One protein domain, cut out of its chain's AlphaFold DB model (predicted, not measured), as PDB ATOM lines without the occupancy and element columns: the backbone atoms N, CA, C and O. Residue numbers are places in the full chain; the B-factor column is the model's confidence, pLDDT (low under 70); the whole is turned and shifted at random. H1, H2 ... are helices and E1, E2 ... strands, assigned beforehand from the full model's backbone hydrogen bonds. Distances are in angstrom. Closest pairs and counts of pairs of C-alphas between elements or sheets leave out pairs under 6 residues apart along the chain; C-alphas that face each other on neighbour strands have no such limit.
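What this domain is: This is residues 3 to 106 of the 132 residues of an uncharacterized protein of Microbacterium sp (UniProt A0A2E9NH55). A strongly twisted sheet of four antiparallel strands curls round one helix, H1, and a second long helix, H4, packs along H1 and past the edge strand E1. The long hairpin of E2 and E3 reaches to one end of the longest axis, and the short helices H2 and H3 lie toward the other. The printed part has 104 residues, with four named strands followed by four named helices: E1, E2, E3, E4, H1, H2, H3, H4. The sheet's order is E1, E2, E3, E4, and the class is mixed, helices and strands. The whole is compact, with a radius of gyration of the C-alphas of 13.6 A and spans of 41 by 31 by 25 A.

Where its parts are: E1 is residues 3 to 6, 10.2 A long, beginning at C-alpha 3 at (108.330, 101.064, 142.478). E2, residues 9 to 21, is the longest strand at 35.0 A. E3 is residues 24 to 33, 28.9 A, and E4 is residues 40 to 45, 17.0 A. H1 is residues 53 to 65, 16.1 A, from C-alpha 53 at (99.592, 98.210, 137.952). H2 is residues 75 to 78, 6.0 A, and H3 is residues 80 to 88, 12.4 A. H4, residues 90 to 105, is 22.8 A long and ends with C-alpha 105 at (94.423, 94.869, 131.600).

How they stand to each other: The strands form a meander, each the antiparallel neighbour of the one before. E1 and E2 are a hairpin, with N 4 and O 11 at 3.0 A. E2 and E3 are a hairpin, with N 14 and O 30 at 2.9 A. E3 and E4 are a hairpin, with N 29 and O 42 at 2.9 A. H1 and H4 with the sheet make two layers, helices on one face of a sheet. H1 is on the sheet; its closest C-alphas to E2 are those of Val 13 and Leu 56, 7.2 A. H4 touches H1 at a shallow tilt of 24 degrees, opposite ways; the closest C-alphas are those of Ala 53 and Ala 104, 5.0 A. The closest C-alphas of E1 and H4 are those of Val 6 and Ile 93, 6.3 A. H1 touches H2 with residues 63 to 64 alone; the closest C-alphas are those of Glu 63 and Leu 76, 5.9 A. H3 is not on the sheet and is close to H4 but not clearly touching, about perpendicular at 79 degrees; the closest C-alphas are those of Arg 86 and Ile 93, 7.6 A. In H1, H3 and H4 every O i to N i+4 pair is within hydrogen-bond range; H2 is too short for such a pair.

The domain as a whole: The C-alphas of Glu 22 and Glu 88 are the two farthest apart, 42.4 A. The printed part has no cut and no long link. The mean pLDDT of the printed part is 91.9, and residue 67 is under 70.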
ATOM      1  N   GLU A   3     107.545  99.980 143.076       96.69
ATOM      2  CA  GLU A   3     108.330 101.064 142.478       96.69
ATOM      3  C   GLU A   3     108.357 100.921 140.952       96.69
ATOM      4  O   GLU A   3     108.413  99.801 140.435       96.69
ATOM      5  N   VAL A   4     108.357 102.055 140.250       97.00
ATOM      6  CA  VAL A   4     108.664 102.167 138.816       97.00
ATOM      7  C   VAL A   4     109.710 103.247 138.577       97.00
ATOM      8  O   VAL A   4     109.908 104.123 139.418       97.00
ATOM      9  N   LYS A   5     110.395 103.180 137.433       97.00
ATOM     10  CA  LYS A   5     111.424 104.150 137.046       97.00
ATOM     11  C   LYS A   5     111.007 104.912 135.798       97.00
ATOM     12  O   LYS A   5     110.514 104.302 134.856       97.00
ATOM     13  N   VAL A   6     111.254 106.215 135.795       96.19
ATOM     14  CA  VAL A   6     111.004 107.124 134.668       96.19
ATOM     15  C   VAL A   6     111.910 108.343 134.809       96.19
ATOM     16  O   VAL A   6     112.180 108.749 135.938       96.19
ATOM     17  N   GLY A   7     112.450 108.888 133.713       93.38
ATOM     18  CA  GLY A   7     113.274 110.103 133.756       93.38
ATOM     19  C   GLY A   7     114.437 110.042 134.755       93.38
ATOM     20  O   GLY A   7     114.701 111.002 135.477       93.38
ATOM     21  N   GLY A   8     115.062 108.867 134.904       95.12
ATOM     22  CA  GLY A   8     116.148 108.631 135.867       95.12
ATOM     23  C   GLY A   8     115.747 108.658 137.351       95.12
ATOM     24  O   GLY A   8     116.619 108.532 138.211       95.12
ATOM     25  N   ARG A   9     114.455 108.794 137.674       95.75
ATOM     26  CA  ARG A   9     113.916 108.804 139.040       95.75
ATOM     27  C   ARG A   9     113.091 107.550 139.319       95.75
ATOM     28  O   ARG A   9     112.560 106.914 138.411       95.75
ATOM     29  N   SER A  10     113.000 107.196 140.594       96.62
ATOM     30  CA  SER A  10     112.060 106.203 141.112       96.62
ATOM     31  C   SER A  10     110.771 106.899 141.552       96.62
ATOM     32  O   SER A  10     110.826 107.935 142.213       96.62
ATOM     33  N   VAL A  11     109.629 106.313 141.195       96.69
ATOM     34  CA  VAL A  11     108.305 106.635 141.734       96.69
ATOM     35  C   VAL A  11     107.875 105.446 142.588       96.69
ATOM     36  O   VAL A  11     107.570 104.368 142.070       96.69
ATOM     37  N   ALA A  12     107.883 105.629 143.905       97.25
ATOM     38  CA  ALA A  12     107.566 104.595 144.876       97.25
ATOM     39  C   ALA A  12     106.164 104.809 145.447       97.25
ATOM     40  O   ALA A  12     105.826 105.893 145.921       97.25
ATOM     41  N   VAL A  13     105.358 103.748 145.446       97.69
ATOM     42  CA  VAL A  13     103.999 103.763 145.989       97.69
ATOM     43  C   VAL A  13     103.883 102.750 147.116       97.69
ATOM     44  O   VAL A  13     104.194 101.559 146.981       97.69
ATOM     45  N   THR A  14     103.420 103.229 148.264       97.81
ATOM     46  CA  THR A  14     103.311 102.444 149.492       97.81
ATOM     47  C   THR A  14     101.906 102.548 150.050       97.81
ATOM     48  O   THR A  14     101.438 103.641 150.350       97.81
ATOM     49  N   HIS A  15     101.232 101.413 150.224       97.81
ATOM     50  CA  HIS A  15      99.987 101.370 150.984       97.81
ATOM     51  C   HIS A  15     100.250 101.757 152.444       97.81
ATOM     52  O   HIS A  15     101.188 101.242 153.054       97.81
ATOM     53  N   ILE A  16      99.435 102.658 152.994       97.38
ATOM     54  CA  ILE A  16      99.616 103.196 154.349       97.38
ATOM     55  C   ILE A  16      98.427 102.947 155.276       97.38
ATOM     56  O   ILE A  16      98.628 102.893 156.488       97.38
ATOM     57  N   LYS A  17      97.200 102.830 154.754       96.94
ATOM     58  CA  LYS A  17      96.005 102.632 155.584       96.94
ATOM     59  C   LYS A  17      94.820 102.158 154.747       96.94
ATOM     60  O   LYS A  17      94.501 102.794 153.750       96.94
ATOM     61  N   THR A  18      94.107 101.163 155.259       96.25
ATOM     62  CA  THR A  18      92.749 100.818 154.825       96.25
ATOM     63  C   THR A  18      91.743 101.497 155.750       96.25
ATOM     64  O   THR A  18      91.886 101.454 156.976       96.25
ATOM     65  N   GLU A  19      90.746 102.161 155.180       94.94
ATOM     66  CA  GLU A  19      89.663 102.826 155.900       94.94
ATOM     67  C   GLU A  19      88.315 102.259 155.444       94.94
ATOM     68  O   GLU A  19      87.863 102.594 154.350       94.94
ATOM     69  N   PRO A  20      87.678 101.401 156.261       91.12
ATOM     70  CA  PRO A  20      86.375 100.839 155.931       91.12
ATOM     71  C   PRO A  20      85.289 101.910 155.934       91.12
ATOM     72  O   PRO A  20      85.199 102.705 156.872       91.12
ATOM     73  N   THR A  21      84.434 101.901 154.914       86.50
ATOM     74  CA  THR A  21      83.248 102.762 154.828       86.50
ATOM     75  C   THR A  21      82.013 101.940 154.466       86.50
ATOM     76  O   THR A  21      82.119 100.783 154.064       86.50
ATOM     77  N   GLU A  22      80.825 102.536 154.577       81.38
ATOM     78  CA  GLU A  22      79.574 101.896 154.141       81.38
ATOM     79  C   GLU A  22      79.532 101.613 152.624       81.38
ATOM     80  O   GLU A  22      78.777 100.749 152.183       81.38
ATOM     81  N   TYR A  23      80.378 102.287 151.837       78.25
ATOM     82  CA  TYR A  23      80.474 102.140 150.380       78.25
ATOM     83  C   TYR A  23      81.614 101.210 149.937       78.25
ATOM     84  O   TYR A  23      81.817 101.019 148.741       78.25
ATOM     85  N   GLY A  24      82.358 100.629 150.882       83.50
ATOM     86  CA  GLY A  24      83.548  99.817 150.626       83.50
ATOM     87  C   GLY A  24      84.804 100.390 151.279       83.50
ATOM     88  O   GLY A  24      84.773 101.423 151.953       83.50
ATOM     89  N   ASP A  25      85.924  99.699 151.098       89.88
ATOM     90  CA  ASP A  25      87.190 100.094 151.707       89.88
ATOM     91  C   ASP A  25      87.895 101.180 150.886       89.88
ATOM     92  O   ASP A  25      88.126 101.044 149.684       89.88
ATOM     93  N   ILE A  26      88.299 102.256 151.559       92.75
ATOM     94  CA  ILE A  26      89.184 103.271 150.992       92.75
ATOM     95  C   ILE A  26      90.623 102.890 151.326       92.75
ATOM     96  O   ILE A  26      91.043 102.915 152.486       92.75
ATOM     97  N   GLN A  27      91.409 102.587 150.301       95.50
ATOM     98  CA  GLN A  27      92.836 102.320 150.424       95.50
ATOM     99  C   GLN A  27      93.614 103.617 150.240       95.50
ATOM    100  O   GLN A  27      93.477 104.317 149.236       95.50
ATOM    101  N   ARG A  28      94.449 103.953 151.218       96.94
ATOM    102  CA  ARG A  28      95.303 105.139 151.188       96.94
ATOM    103  C   ARG A  28      96.724 104.726 150.856       96.94
ATOM    104  O   ARG A  28      97.293 103.843 151.506       96.94
ATOM    105  N   TYR A  29      97.318 105.429 149.904       97.19
ATOM    106  CA  TYR A  29      98.691 105.225 149.471       97.19
ATOM    107  C   TYR A  29      99.497 106.504 149.662       97.19
ATOM    108  O   TYR A  29      98.985 107.612 149.512       97.19
ATOM    109  N   ARG A  30     100.769 106.342 150.008       96.56
ATOM    110  CA  ARG A  30     101.786 107.387 149.944       96.56
ATOM    111  C   ARG A  30     102.573 107.212 148.652       96.56
ATOM    112  O   ARG A  30     102.922 106.080 148.312       96.56
ATOM    113  N   VAL A  31     102.850 108.322 147.984       96.69
ATOM    114  CA  VAL A  31     103.681 108.368 146.783       96.69
ATOM    115  C   VAL A  31     104.897 109.237 147.068       96.69
ATOM    116  O   VAL A  31     104.760 110.351 147.580       96.69
ATOM    117  N   ASP A  32     106.067 108.720 146.723       95.88
ATOM    118  CA  ASP A  32     107.352 109.393 146.854       95.88
ATOM    119  C   ASP A  32     108.072 109.348 145.495       95.88
ATOM    120  O   ASP A  32     108.063 108.314 144.822       95.88
ATOM    121  N   VAL A  33     108.712 110.450 145.095       96.00
ATOM    122  CA  VAL A  33     109.561 110.502 143.893       96.00
ATOM    123  C   VAL A  33     110.995 110.777 144.321       96.00
ATOM    124  O   VAL A  33     111.271 111.735 145.039       96.00
ATOM    125  N   SER A  34     111.929 109.922 143.909       96.19
ATOM    126  CA  SER A  34     113.302 109.963 144.409       96.19
ATOM    127  C   SER A  34     113.977 111.309 144.130       96.19
ATOM    128  O   SER A  34     114.064 111.744 142.980       96.19
ATOM    129  N   GLY A  35     114.534 111.920 145.175       93.00
ATOM    130  CA  GLY A  35     115.223 113.208 145.109       93.00
ATOM    131  C   GLY A  35     114.301 114.423 144.983       93.00
ATOM    132  O   GLY A  35     114.786 115.480 144.588       93.00
ATOM    133  N   PHE A  36     113.025 114.260 145.343       91.12
ATOM    134  CA  PHE A  36     112.113 115.336 145.722       91.12
ATOM    135  C   PHE A  36     111.570 115.041 147.126       91.12
ATOM    136  O   PHE A  36     111.205 113.906 147.430       91.12
ATOM    137  N   ASP A  37     111.503 116.058 147.985       84.56
ATOM    138  CA  ASP A  37     111.139 115.893 149.405       84.56
ATOM    139  C   ASP A  37     109.634 116.064 149.676       84.56
ATOM    140  O   ASP A  37     109.197 116.109 150.828       84.56
ATOM    141  N   SER A  38     108.828 116.149 148.617       81.69
ATOM    142  CA  SER A  38     107.393 116.425 148.686       81.69
ATOM    143  C   SER A  38     106.573 115.163 148.404       81.69
ATOM    144  O   SER A  38     106.149 114.959 147.267       81.69
ATOM    145  N   PRO A  39     106.319 114.290 149.400       90.44
ATOM    146  CA  PRO A  39     105.422 113.161 149.213       90.44
ATOM    147  C   PRO A  39     103.971 113.623 149.107       90.44
ATOM    148  O   PRO A  39     103.541 114.561 149.785       90.44
ATOM    149  N   THR A  40     103.177 112.880 148.347       92.31
ATOM    150  CA  THR A  40     101.720 113.056 148.279       92.31
ATOM    151  C   THR A  40     101.005 111.826 148.835       92.31
ATOM    152  O   THR A  40     101.610 110.785 149.125       92.31
ATOM    153  N   ARG A  41      99.691 111.946 149.013       93.31
ATOM    154  CA  ARG A  41      98.824 110.829 149.376       93.31
ATOM    155  C   ARG A  41      97.654 110.773 148.423       93.31
ATOM    156  O   ARG A  41      96.985 111.780 148.227       93.31
ATOM    157  N   ILE A  42      97.361 109.570 147.959       92.88
ATOM    158  CA  ILE A  42      96.161 109.294 147.183       92.88
ATOM    159  C   ILE A  42      95.258 108.338 147.957       92.88
ATOM    160  O   ILE A  42      95.719 107.552 148.794       92.88
ATOM    161  N   ALA A  43      93.961 108.422 147.695       93.31
ATOM    162  CA  ALA A  43      92.959 107.524 148.242       93.31
ATOM    163  C   ALA A  43      92.177 106.913 147.081       93.31
ATOM    164  O   ALA A  43      91.710 107.643 146.213       93.31
ATOM    165  N   ILE A  44      92.055 105.589 147.072       91.44
ATOM    166  CA  ILE A  44      91.339 104.839 146.040       91.44
ATOM    167  C   ILE A  44      90.300 103.965 146.740       91.44
ATOM    168  O   ILE A  44      90.638 103.237 147.674       91.44
ATOM    169  N   LEU A  45      89.045 104.041 146.300       88.88
ATOM    170  CA  LEU A  45      88.011 103.093 146.705       88.88
ATOM    171  C   LEU A  45      88.279 101.772 145.985       88.88
ATOM    172  O   LEU A  45      88.184 101.725 144.764       88.88
ATOM    173  N   ARG A  46      88.670 100.736 146.731       88.38
ATOM    174  CA  ARG A  46      88.920  99.396 146.185       88.38
ATOM    175  C   ARG A  46      89.013  98.343 147.280       88.38
ATOM    176  O   ARG A  46      89.402  98.624 148.416       88.38
ATOM    177  N   THR A  47      88.703  97.105 146.919       85.56
ATOM    178  CA  THR A  47      88.593  95.991 147.871       85.56
ATOM    179  C   THR A  47      89.926  95.490 148.412       85.56
ATOM    180  O   THR A  47      89.948  94.854 149.461       85.56
ATOM    181  N   ASP A  48      91.036  95.736 147.713       88.38
ATOM    182  CA  ASP A  48      92.348  95.230 148.110       88.38
ATOM    183  C   ASP A  48      93.399  96.339 148.254       88.38
ATOM    184  O   ASP A  48      93.392  97.347 147.554       88.38
ATOM    185  N   SER A  49      94.336  96.137 149.179       93.31
ATOM    186  CA  SER A  49      95.406  97.098 149.484       93.31
ATOM    187  C   SER A  49      96.668  96.911 148.632       93.31
ATOM    188  O   SER A  49      97.683  97.578 148.868       93.31
ATOM    189  N   THR A  50      96.643  96.015 147.642       94.94
ATOM    190  CA  THR A  50      97.814  95.654 146.833       94.94
ATOM    191  C   THR A  50      98.293  96.865 146.045       94.94
ATOM    192  O   THR A  50      97.496  97.634 145.529       94.94
ATOM    193  N   VAL A  51      99.606  97.063 145.929       96.19
ATOM    194  CA  VAL A  51     100.150  98.088 145.025       96.19
ATOM    195  C   VAL A  51     100.479  97.415 143.694       96.19
ATOM    196  O   VAL A  51     101.593  96.933 143.500       96.19
ATOM    197  N   ASP A  52      99.488  97.329 142.812       95.44
ATOM    198  CA  ASP A  52      99.587  96.706 141.489       95.44
ATOM    199  C   ASP A  52      99.669  97.758 140.364       95.44
ATOM    200  O   ASP A  52      99.997  98.922 140.599       95.44
ATOM    201  N   ALA A  53      99.477  97.332 139.113       96.62
ATOM    202  CA  ALA A  53      99.592  98.210 137.952       96.62
ATOM    203  C   ALA A  53      98.468  99.251 137.882       96.62
ATOM    204  O   ALA A  53      98.717 100.350 137.399       96.62
ATOM    205  N   ARG A  54      97.281  98.959 138.430       95.06
ATOM    206  CA  ARG A  54      96.145  99.894 138.472       95.06
ATOM    207  C   ARG A  54      96.442 101.044 139.414       95.06
ATOM    208  O   ARG A  54      96.265 102.201 139.050       95.06
ATOM    209  N   VAL A  55      96.973 100.733 140.598       96.00
ATOM    210  CA  VAL A  55      97.381 101.759 141.570       96.00
ATOM    211  C   VAL A  55      98.492 102.631 141.003       96.00
ATOM    212  O   VAL A  55      98.431 103.851 141.119       96.00
ATOM    213  N   LEU A  56      99.510 102.025 140.386       97.06
ATOM    214  CA  LEU A  56     100.592 102.794 139.776       97.06
ATOM    215  C   LEU A  56     100.102 103.660 138.612       97.06
ATOM    216  O   LEU A  56     100.517 104.811 138.524       97.06
ATOM    217  N   ALA A  57      99.224 103.140 137.749       95.81
ATOM    218  CA  ALA A  57      98.636 103.907 136.654       95.81
ATOM    219  C   ALA A  57      97.864 105.117 137.193       95.81
ATOM    220  O   ALA A  57      98.120 106.234 136.757       95.81
ATOM    221  N   ALA A  58      97.012 104.910 138.204       93.81
ATOM    222  CA  ALA A  58      96.267 105.986 138.850       93.81
ATOM    223  C   ALA A  58      97.198 107.057 139.439       93.81
ATOM    224  O   ALA A  58      96.950 108.240 139.251       93.81
ATOM    225  N   VAL A  59      98.295 106.659 140.094       94.56
ATOM    226  CA  VAL A  59      99.308 107.594 140.616       94.56
ATOM    227  C   VAL A  59      99.971 108.397 139.501       94.56
ATOM    228  O   VAL A  59     100.113 109.611 139.621       94.56
ATOM    229  N   VAL A  60     100.417 107.732 138.434       94.62
ATOM    230  CA  VAL A  60     101.087 108.405 137.315       94.62
ATOM    231  C   VAL A  60     100.125 109.373 136.631       94.62
ATOM    232  O   VAL A  60     100.496 110.513 136.359       94.62
ATOM    233  N   ASP A  61      98.888 108.951 136.401       92.69
ATOM    234  CA  ASP A  61      97.875 109.791 135.779       92.69
ATOM    235  C   ASP A  61      97.522 110.990 136.673       92.69
ATOM    236  O   ASP A  61      97.679 112.132 136.247       92.69
ATOM    237  N   SER A  62      97.155 110.760 137.941       88.75
ATOM    238  CA  SER A  62      96.634 111.805 138.832       88.75
ATOM    239  C   SER A  62      97.697 112.741 139.408       88.75
ATOM    240  O   SER A  62      97.420 113.921 139.601       88.75
ATOM    241  N   GLU A  63      98.899 112.244 139.712       89.62
ATOM    242  CA  GLU A  63      99.924 113.032 140.414       89.62
ATOM    243  C   GLU A  63     101.054 113.508 139.502       89.62
ATOM    244  O   GLU A  63     101.714 114.495 139.829       89.62
ATOM    245  N   LEU A  64     101.305 112.826 138.378       89.44
ATOM    246  CA  LEU A  64     102.366 113.215 137.446       89.44
ATOM    247  C   LEU A  64     101.827 113.812 136.149       89.44
ATOM    248  O   LEU A  64     102.467 114.713 135.625       89.44
ATOM    249  N   LEU A  65     100.686 113.370 135.614       89.06
ATOM    250  CA  LEU A  65     100.189 113.858 134.319       89.06
ATOM    251  C   LEU A  65      99.001 114.818 134.408       89.06
ATOM    252  O   LEU A  65      98.811 115.606 133.473       89.06
ATOM    253  N   LEU A  66      98.245 114.799 135.507       78.94
ATOM    254  CA  LEU A  66      97.055 115.624 135.693       78.94
ATOM    255  C   LEU A  66      97.424 117.112 135.787       78.94
ATOM    256  O   LEU A  66      97.739 117.652 136.846       78.94
ATOM    257  N   GLY A  67      97.382 117.788 134.643       66.94
ATOM    258  CA  GLY A  67      97.514 119.236 134.533       66.94
ATOM    259  C   GLY A  67      96.137 119.877 134.429       66.94
ATOM    260  O   GLY A  67      95.586 119.962 133.335       66.94
ATOM    261  N   TYR A  68      95.586 120.321 135.555       70.38
ATOM    262  CA  TYR A  68      94.396 121.174 135.613       70.38
ATOM    263  C   TYR A  68      94.751 122.519 136.261       70.38
ATOM    264  O   TYR A  68      95.768 122.620 136.955       70.38
ATOM    265  N   ASP A  69      93.932 123.550 136.048       72.44
ATOM    266  CA  ASP A  69      94.128 124.855 136.688       72.44
ATOM    267  C   ASP A  69      94.129 124.695 138.219       72.44
ATOM    268  O   ASP A  69      93.163 124.211 138.810       72.44
ATOM    269  N   GLY A  70      95.242 125.059 138.865       75.31
ATOM    270  CA  GLY A  70      95.468 124.857 140.305       75.31
ATOM    271  C   GLY A  70      96.199 123.560 140.684       75.31
ATOM    272  O   GLY A  70      96.514 123.363 141.856       75.31
ATOM    273  N   SER A  71      96.538 122.688 139.728       76.38
ATOM    274  CA  SER A  71      97.351 121.483 139.990       76.38
ATOM    275  C   SER A  71      98.731 121.805 140.577       76.38
ATOM    276  O   SER A  71      99.236 121.052 141.403       76.38
ATOM    277  N   GLU A  72      99.304 122.967 140.248       79.69
ATOM    278  CA  GLU A  72     100.555 123.473 140.833       79.69
ATOM    279  C   GLU A  72     100.476 123.721 142.348       79.69
ATOM    280  O   GLU A  72     101.503 123.844 143.012       79.69
ATOM    281  N   GLU A  73      99.268 123.780 142.911       80.25
ATOM    282  CA  GLU A  73      99.013 123.950 144.340       80.25
ATOM    283  C   GLU A  73      98.624 122.630 145.025       80.25
ATOM    284  O   GLU A  73      98.242 122.626 146.201       80.25
ATOM    285  N   SER A  74      98.725 121.484 144.341       77.00
ATOM    286  CA  SER A  74      98.284 120.177 144.841       77.00
ATOM    287  C   SER A  74      99.320 119.069 144.635       77.00
ATOM    288  O   SER A  74     100.126 119.099 143.708       77.00
ATOM    289  N   GLY A  75      99.292 118.082 145.534       84.00
ATOM    290  CA  GLY A  75     100.049 116.836 145.407       84.00
ATOM    291  C   GLY A  75     101.553 117.007 145.184       84.00
ATOM    292  O   GLY A  75     102.187 117.881 145.785       84.00
ATOM    293  N   LEU A  76     102.114 116.149 144.321       85.94
ATOM    294  CA  LEU A  76     103.528 116.193 143.911       85.94
ATOM    295  C   LEU A  76     103.875 117.474 143.153       85.94
ATOM    296  O   LEU A  76     104.979 118.002 143.278       85.94
ATOM    297  N   LEU A  77     102.916 117.993 142.388       87.25
ATOM    298  CA  LEU A  77     103.117 119.140 141.515       87.25
ATOM    299  C   LEU A  77     103.240 120.456 142.282       87.25
ATOM    300  O   LEU A  77     103.488 121.466 141.645       87.25
ATOM    301  N   ARG A  78     103.142 120.468 143.618       88.56
ATOM    302  CA  ARG A  78     103.532 121.615 144.459       88.56
ATOM    303  C   ARG A  78     105.007 121.966 144.349       88.56
ATOM    304  O   ARG A  78     105.361 123.137 144.485       88.56
ATOM    305  N   ASP A  79     105.851 120.964 144.130       90.56
ATOM    306  CA  ASP A  79     107.291 121.144 144.012       90.56
ATOM    307  C   ASP A  79     107.644 121.650 142.598       90.56
ATOM    308  O   ASP A  79     107.429 120.927 141.618       90.56
ATOM    309  N   PRO A  80     108.190 122.874 142.451       90.50
ATOM    310  CA  PRO A  80     108.528 123.430 141.144       90.50
ATOM    311  C   PRO A  80     109.573 122.599 140.396       90.50
ATOM    312  O   PRO A  80     109.478 122.469 139.178       90.50
ATOM    313  N   ALA A  81     110.542 122.017 141.111       93.06
ATOM    314  CA  ALA A  81     111.590 121.209 140.500       93.06
ATOM    315  C   ALA A  81     111.029 119.876 139.984       93.06
ATOM    316  O   ALA A  81     111.465 119.373 138.949       93.06
ATOM    317  N   LEU A  82     110.027 119.321 140.675       93.00
ATOM    318  CA  LEU A  82     109.311 118.139 140.199       93.00
ATOM    319  C   LEU A  82     108.490 118.464 138.950       93.00
ATOM    320  O   LEU A  82     108.483 117.664 138.017       93.00
ATOM    321  N   ARG A  83     107.835 119.634 138.892       91.50
ATOM    322  CA  ARG A  83     107.104 120.076 137.690       91.50
ATOM    323  C   ARG A  83     108.023 120.208 136.479       91.50
ATOM    324  O   ARG A  83     107.678 119.703 135.415       91.50
ATOM    325  N   GLU A  84     109.181 120.840 136.654       93.44
ATOM    326  CA  GLU A  84     110.181 120.993 135.594       93.44
ATOM    327  C   GLU A  84     110.676 119.629 135.097       93.44
ATOM    328  O   GLU A  84     110.595 119.344 133.904       93.44
ATOM    329  N   TRP A  85     111.068 118.739 136.015       95.12
ATOM    330  CA  TRP A  85     111.459 117.367 135.679       95.12
ATOM    331  C   TRP A  85     110.343 116.600 134.953       95.12
ATOM    332  O   TRP A  85     110.589 115.933 133.949       95.12
ATOM    333  N   ARG A  86     109.096 116.703 135.425       93.25
ATOM    334  CA  ARG A  86     107.937 116.082 134.775       93.25
ATOM    335  C   ARG A  86     107.784 116.585 133.344       93.25
ATOM    336  O   ARG A  86     107.514 115.783 132.457       93.25
ATOM    337  N   ASP A  87     107.890 117.893 133.125       94.00
ATOM    338  CA  ASP A  87     107.711 118.475 131.794       94.00
ATOM    339  C   ASP A  87     108.842 118.082 130.841       94.00
ATOM    340  O   ASP A  87     108.569 117.794 129.676       94.00
ATOM    341  N   GLU A  88     110.074 117.969 131.342       97.06
ATOM    342  CA  GLU A  88     111.226 117.476 130.580       97.06
ATOM    343  C   GLU A  88     111.072 115.996 130.180       97.06
ATOM    344  O   GLU A  88     111.401 115.618 129.056       97.06
ATOM    345  N   HIS A  89     110.493 115.166 131.054       96.75
ATOM    346  CA  HIS A  89     110.306 113.724 130.834       96.75
ATOM    347  C   HIS A  89     108.862 113.328 130.491       96.75
ATOM    348  O   HIS A  89     108.465 112.170 130.650       96.75
ATOM    349  N   ARG A  90     108.045 114.277 130.019       95.19
ATOM    350  CA  ARG A  90     106.591 114.091 129.897       95.19
ATOM    351  C   ARG A  90     106.200 112.915 129.006       95.19
ATOM    352  O   ARG A  90     105.222 112.227 129.296       95.19
ATOM    353  N   ASP A  91     106.941 112.695 127.929       96.94
ATOM    354  CA  ASP A  91     106.650 111.608 126.996       96.94
ATOM    355  C   ASP A  91     107.020 110.239 127.583       96.94
ATOM    356  O   ASP A  91     106.209 109.320 127.498       96.94
ATOM    357  N   GLU A  92     108.136 110.126 128.311       97.81
ATOM    358  CA  GLU A  92     108.480 108.901 129.048       97.81
ATOM    359  C   GLU A  92     107.416 108.557 130.106       97.81
ATOM    360  O   GLU A  92     107.052 107.394 130.283       97.81
ATOM    361  N   ILE A  93     106.875 109.565 130.800       96.81
ATOM    362  CA  ILE A  93     105.809 109.373 131.798       96.81
ATOM    363  C   ILE A  93     104.524 108.853 131.132       96.81
ATOM    364  O   ILE A  93     103.867 107.961 131.672       96.81
ATOM    365  N   LYS A  94     104.172 109.353 129.941       97.06
ATOM    366  CA  LYS A  94     103.025 108.838 129.172       97.06
ATOM    367  C   LYS A  94     103.251 107.407 128.688       97.06
ATOM    368  O   LYS A  94     102.324 106.602 128.746       97.06
ATOM    369  N   GLU A  95     104.451 107.081 128.219       97.69
ATOM    370  CA  GLU A  95     104.801 105.716 127.807       97.69
ATOM    371  C   GLU A  95     104.712 104.740 128.984       97.69
ATOM    372  O   GLU A  95     104.125 103.660 128.854       97.69
ATOM    373  N   LEU A  96     105.209 105.147 130.156       97.81
ATOM    374  CA  LEU A  96     105.047 104.395 131.396       97.81
ATOM    375  C   LEU A  96     103.564 104.181 131.721       97.81
ATOM    376  O   LEU A  96     103.169 103.053 132.012       97.81
ATOM    377  N   LEU A  97     102.725 105.218 131.631       97.44
ATOM    378  CA  LEU A  97     101.286 105.077 131.871       97.44
ATOM    379  C   LEU A  97     100.645 104.058 130.913       97.44
ATOM    380  O   LEU A  97      99.897 103.185 131.345       97.44
ATOM    381  N   GLN A  98     100.984 104.104 129.622       97.62
ATOM    382  CA  GLN A  98     100.490 103.130 128.643       97.62
ATOM    383  C   GLN A  98     100.965 101.702 128.934       97.62
ATOM    384  O   GLN A  98     100.230 100.738 128.710       97.62
ATOM    385  N   GLN A  99     102.199 101.528 129.412       97.81
ATOM    386  CA  GLN A  99     102.670 100.229 129.881       97.81
ATOM    387  C   GLN A  99     101.860  99.749 131.089       97.81
ATOM    388  O   GLN A  99     101.417  98.602 131.096       97.81
ATOM    389  N   LEU A 100     101.631 100.614 132.078       97.75
ATOM    390  CA  LEU A 100     100.882 100.270 133.285       97.75
ATOM    391  C   LEU A 100      99.426  99.910 132.978       97.75
ATOM    392  O   LEU A 100      98.915  98.970 133.574       97.75
ATOM    393  N   HIS A 101      98.785 100.573 132.012       97.19
ATOM    394  CA  HIS A 101      97.462 100.166 131.531       97.19
ATOM    395  C   HIS A 101      97.481  98.762 130.923       97.19
ATOM    396  O   HIS A 101      96.690  97.920 131.329       97.19
ATOM    397  N   ARG A 102      98.447  98.450 130.050       97.38
ATOM    398  CA  ARG A 102      98.581  97.090 129.490       97.38
ATOM    399  C   ARG A 102      98.818  96.029 130.568       97.38
ATOM    400  O   ARG A 102      98.298  94.923 130.468       97.38
ATOM    401  N   GLU A 103      99.611  96.347 131.589       96.94
ATOM    402  CA  GLU A 103      99.807  95.460 132.740       96.94
ATOM    403  C   GLU A 103      98.522  95.304 133.563       96.94
ATOM    404  O   GLU A 103      98.220  94.202 134.011       96.94
ATOM    405  N   ALA A 104      97.761  96.385 133.755       94.19
ATOM    406  CA  ALA A 104      96.499  96.382 134.485       94.19
ATOM    407  C   ALA A 104      95.403  95.577 133.770       94.19
ATOM    408  O   ALA A 104      94.654  94.864 134.443       94.19
ATOM    409  N   ASP A 105      95.353  95.636 132.439       93.31
ATOM    410  CA  ASP A 105      94.423  94.869 131.600       93.31
ATOM    411  C   ASP A 105      94.687  93.358 131.670       93.31
ATOM    412  O   ASP A 105      93.784  92.547 131.477       93.31
ATOM    413  N   ALA A 106      95.925  92.960 131.982       94.75
ATOM    414  CA  ALA A 106      96.291  91.560 132.182       94.75
ATOM    415  C   ALA A 106      95.929  91.029 133.585       94.75
ATOM    416  O   ALA A 106      96.046  89.826 133.833       94.75
TER     417      ALA A 106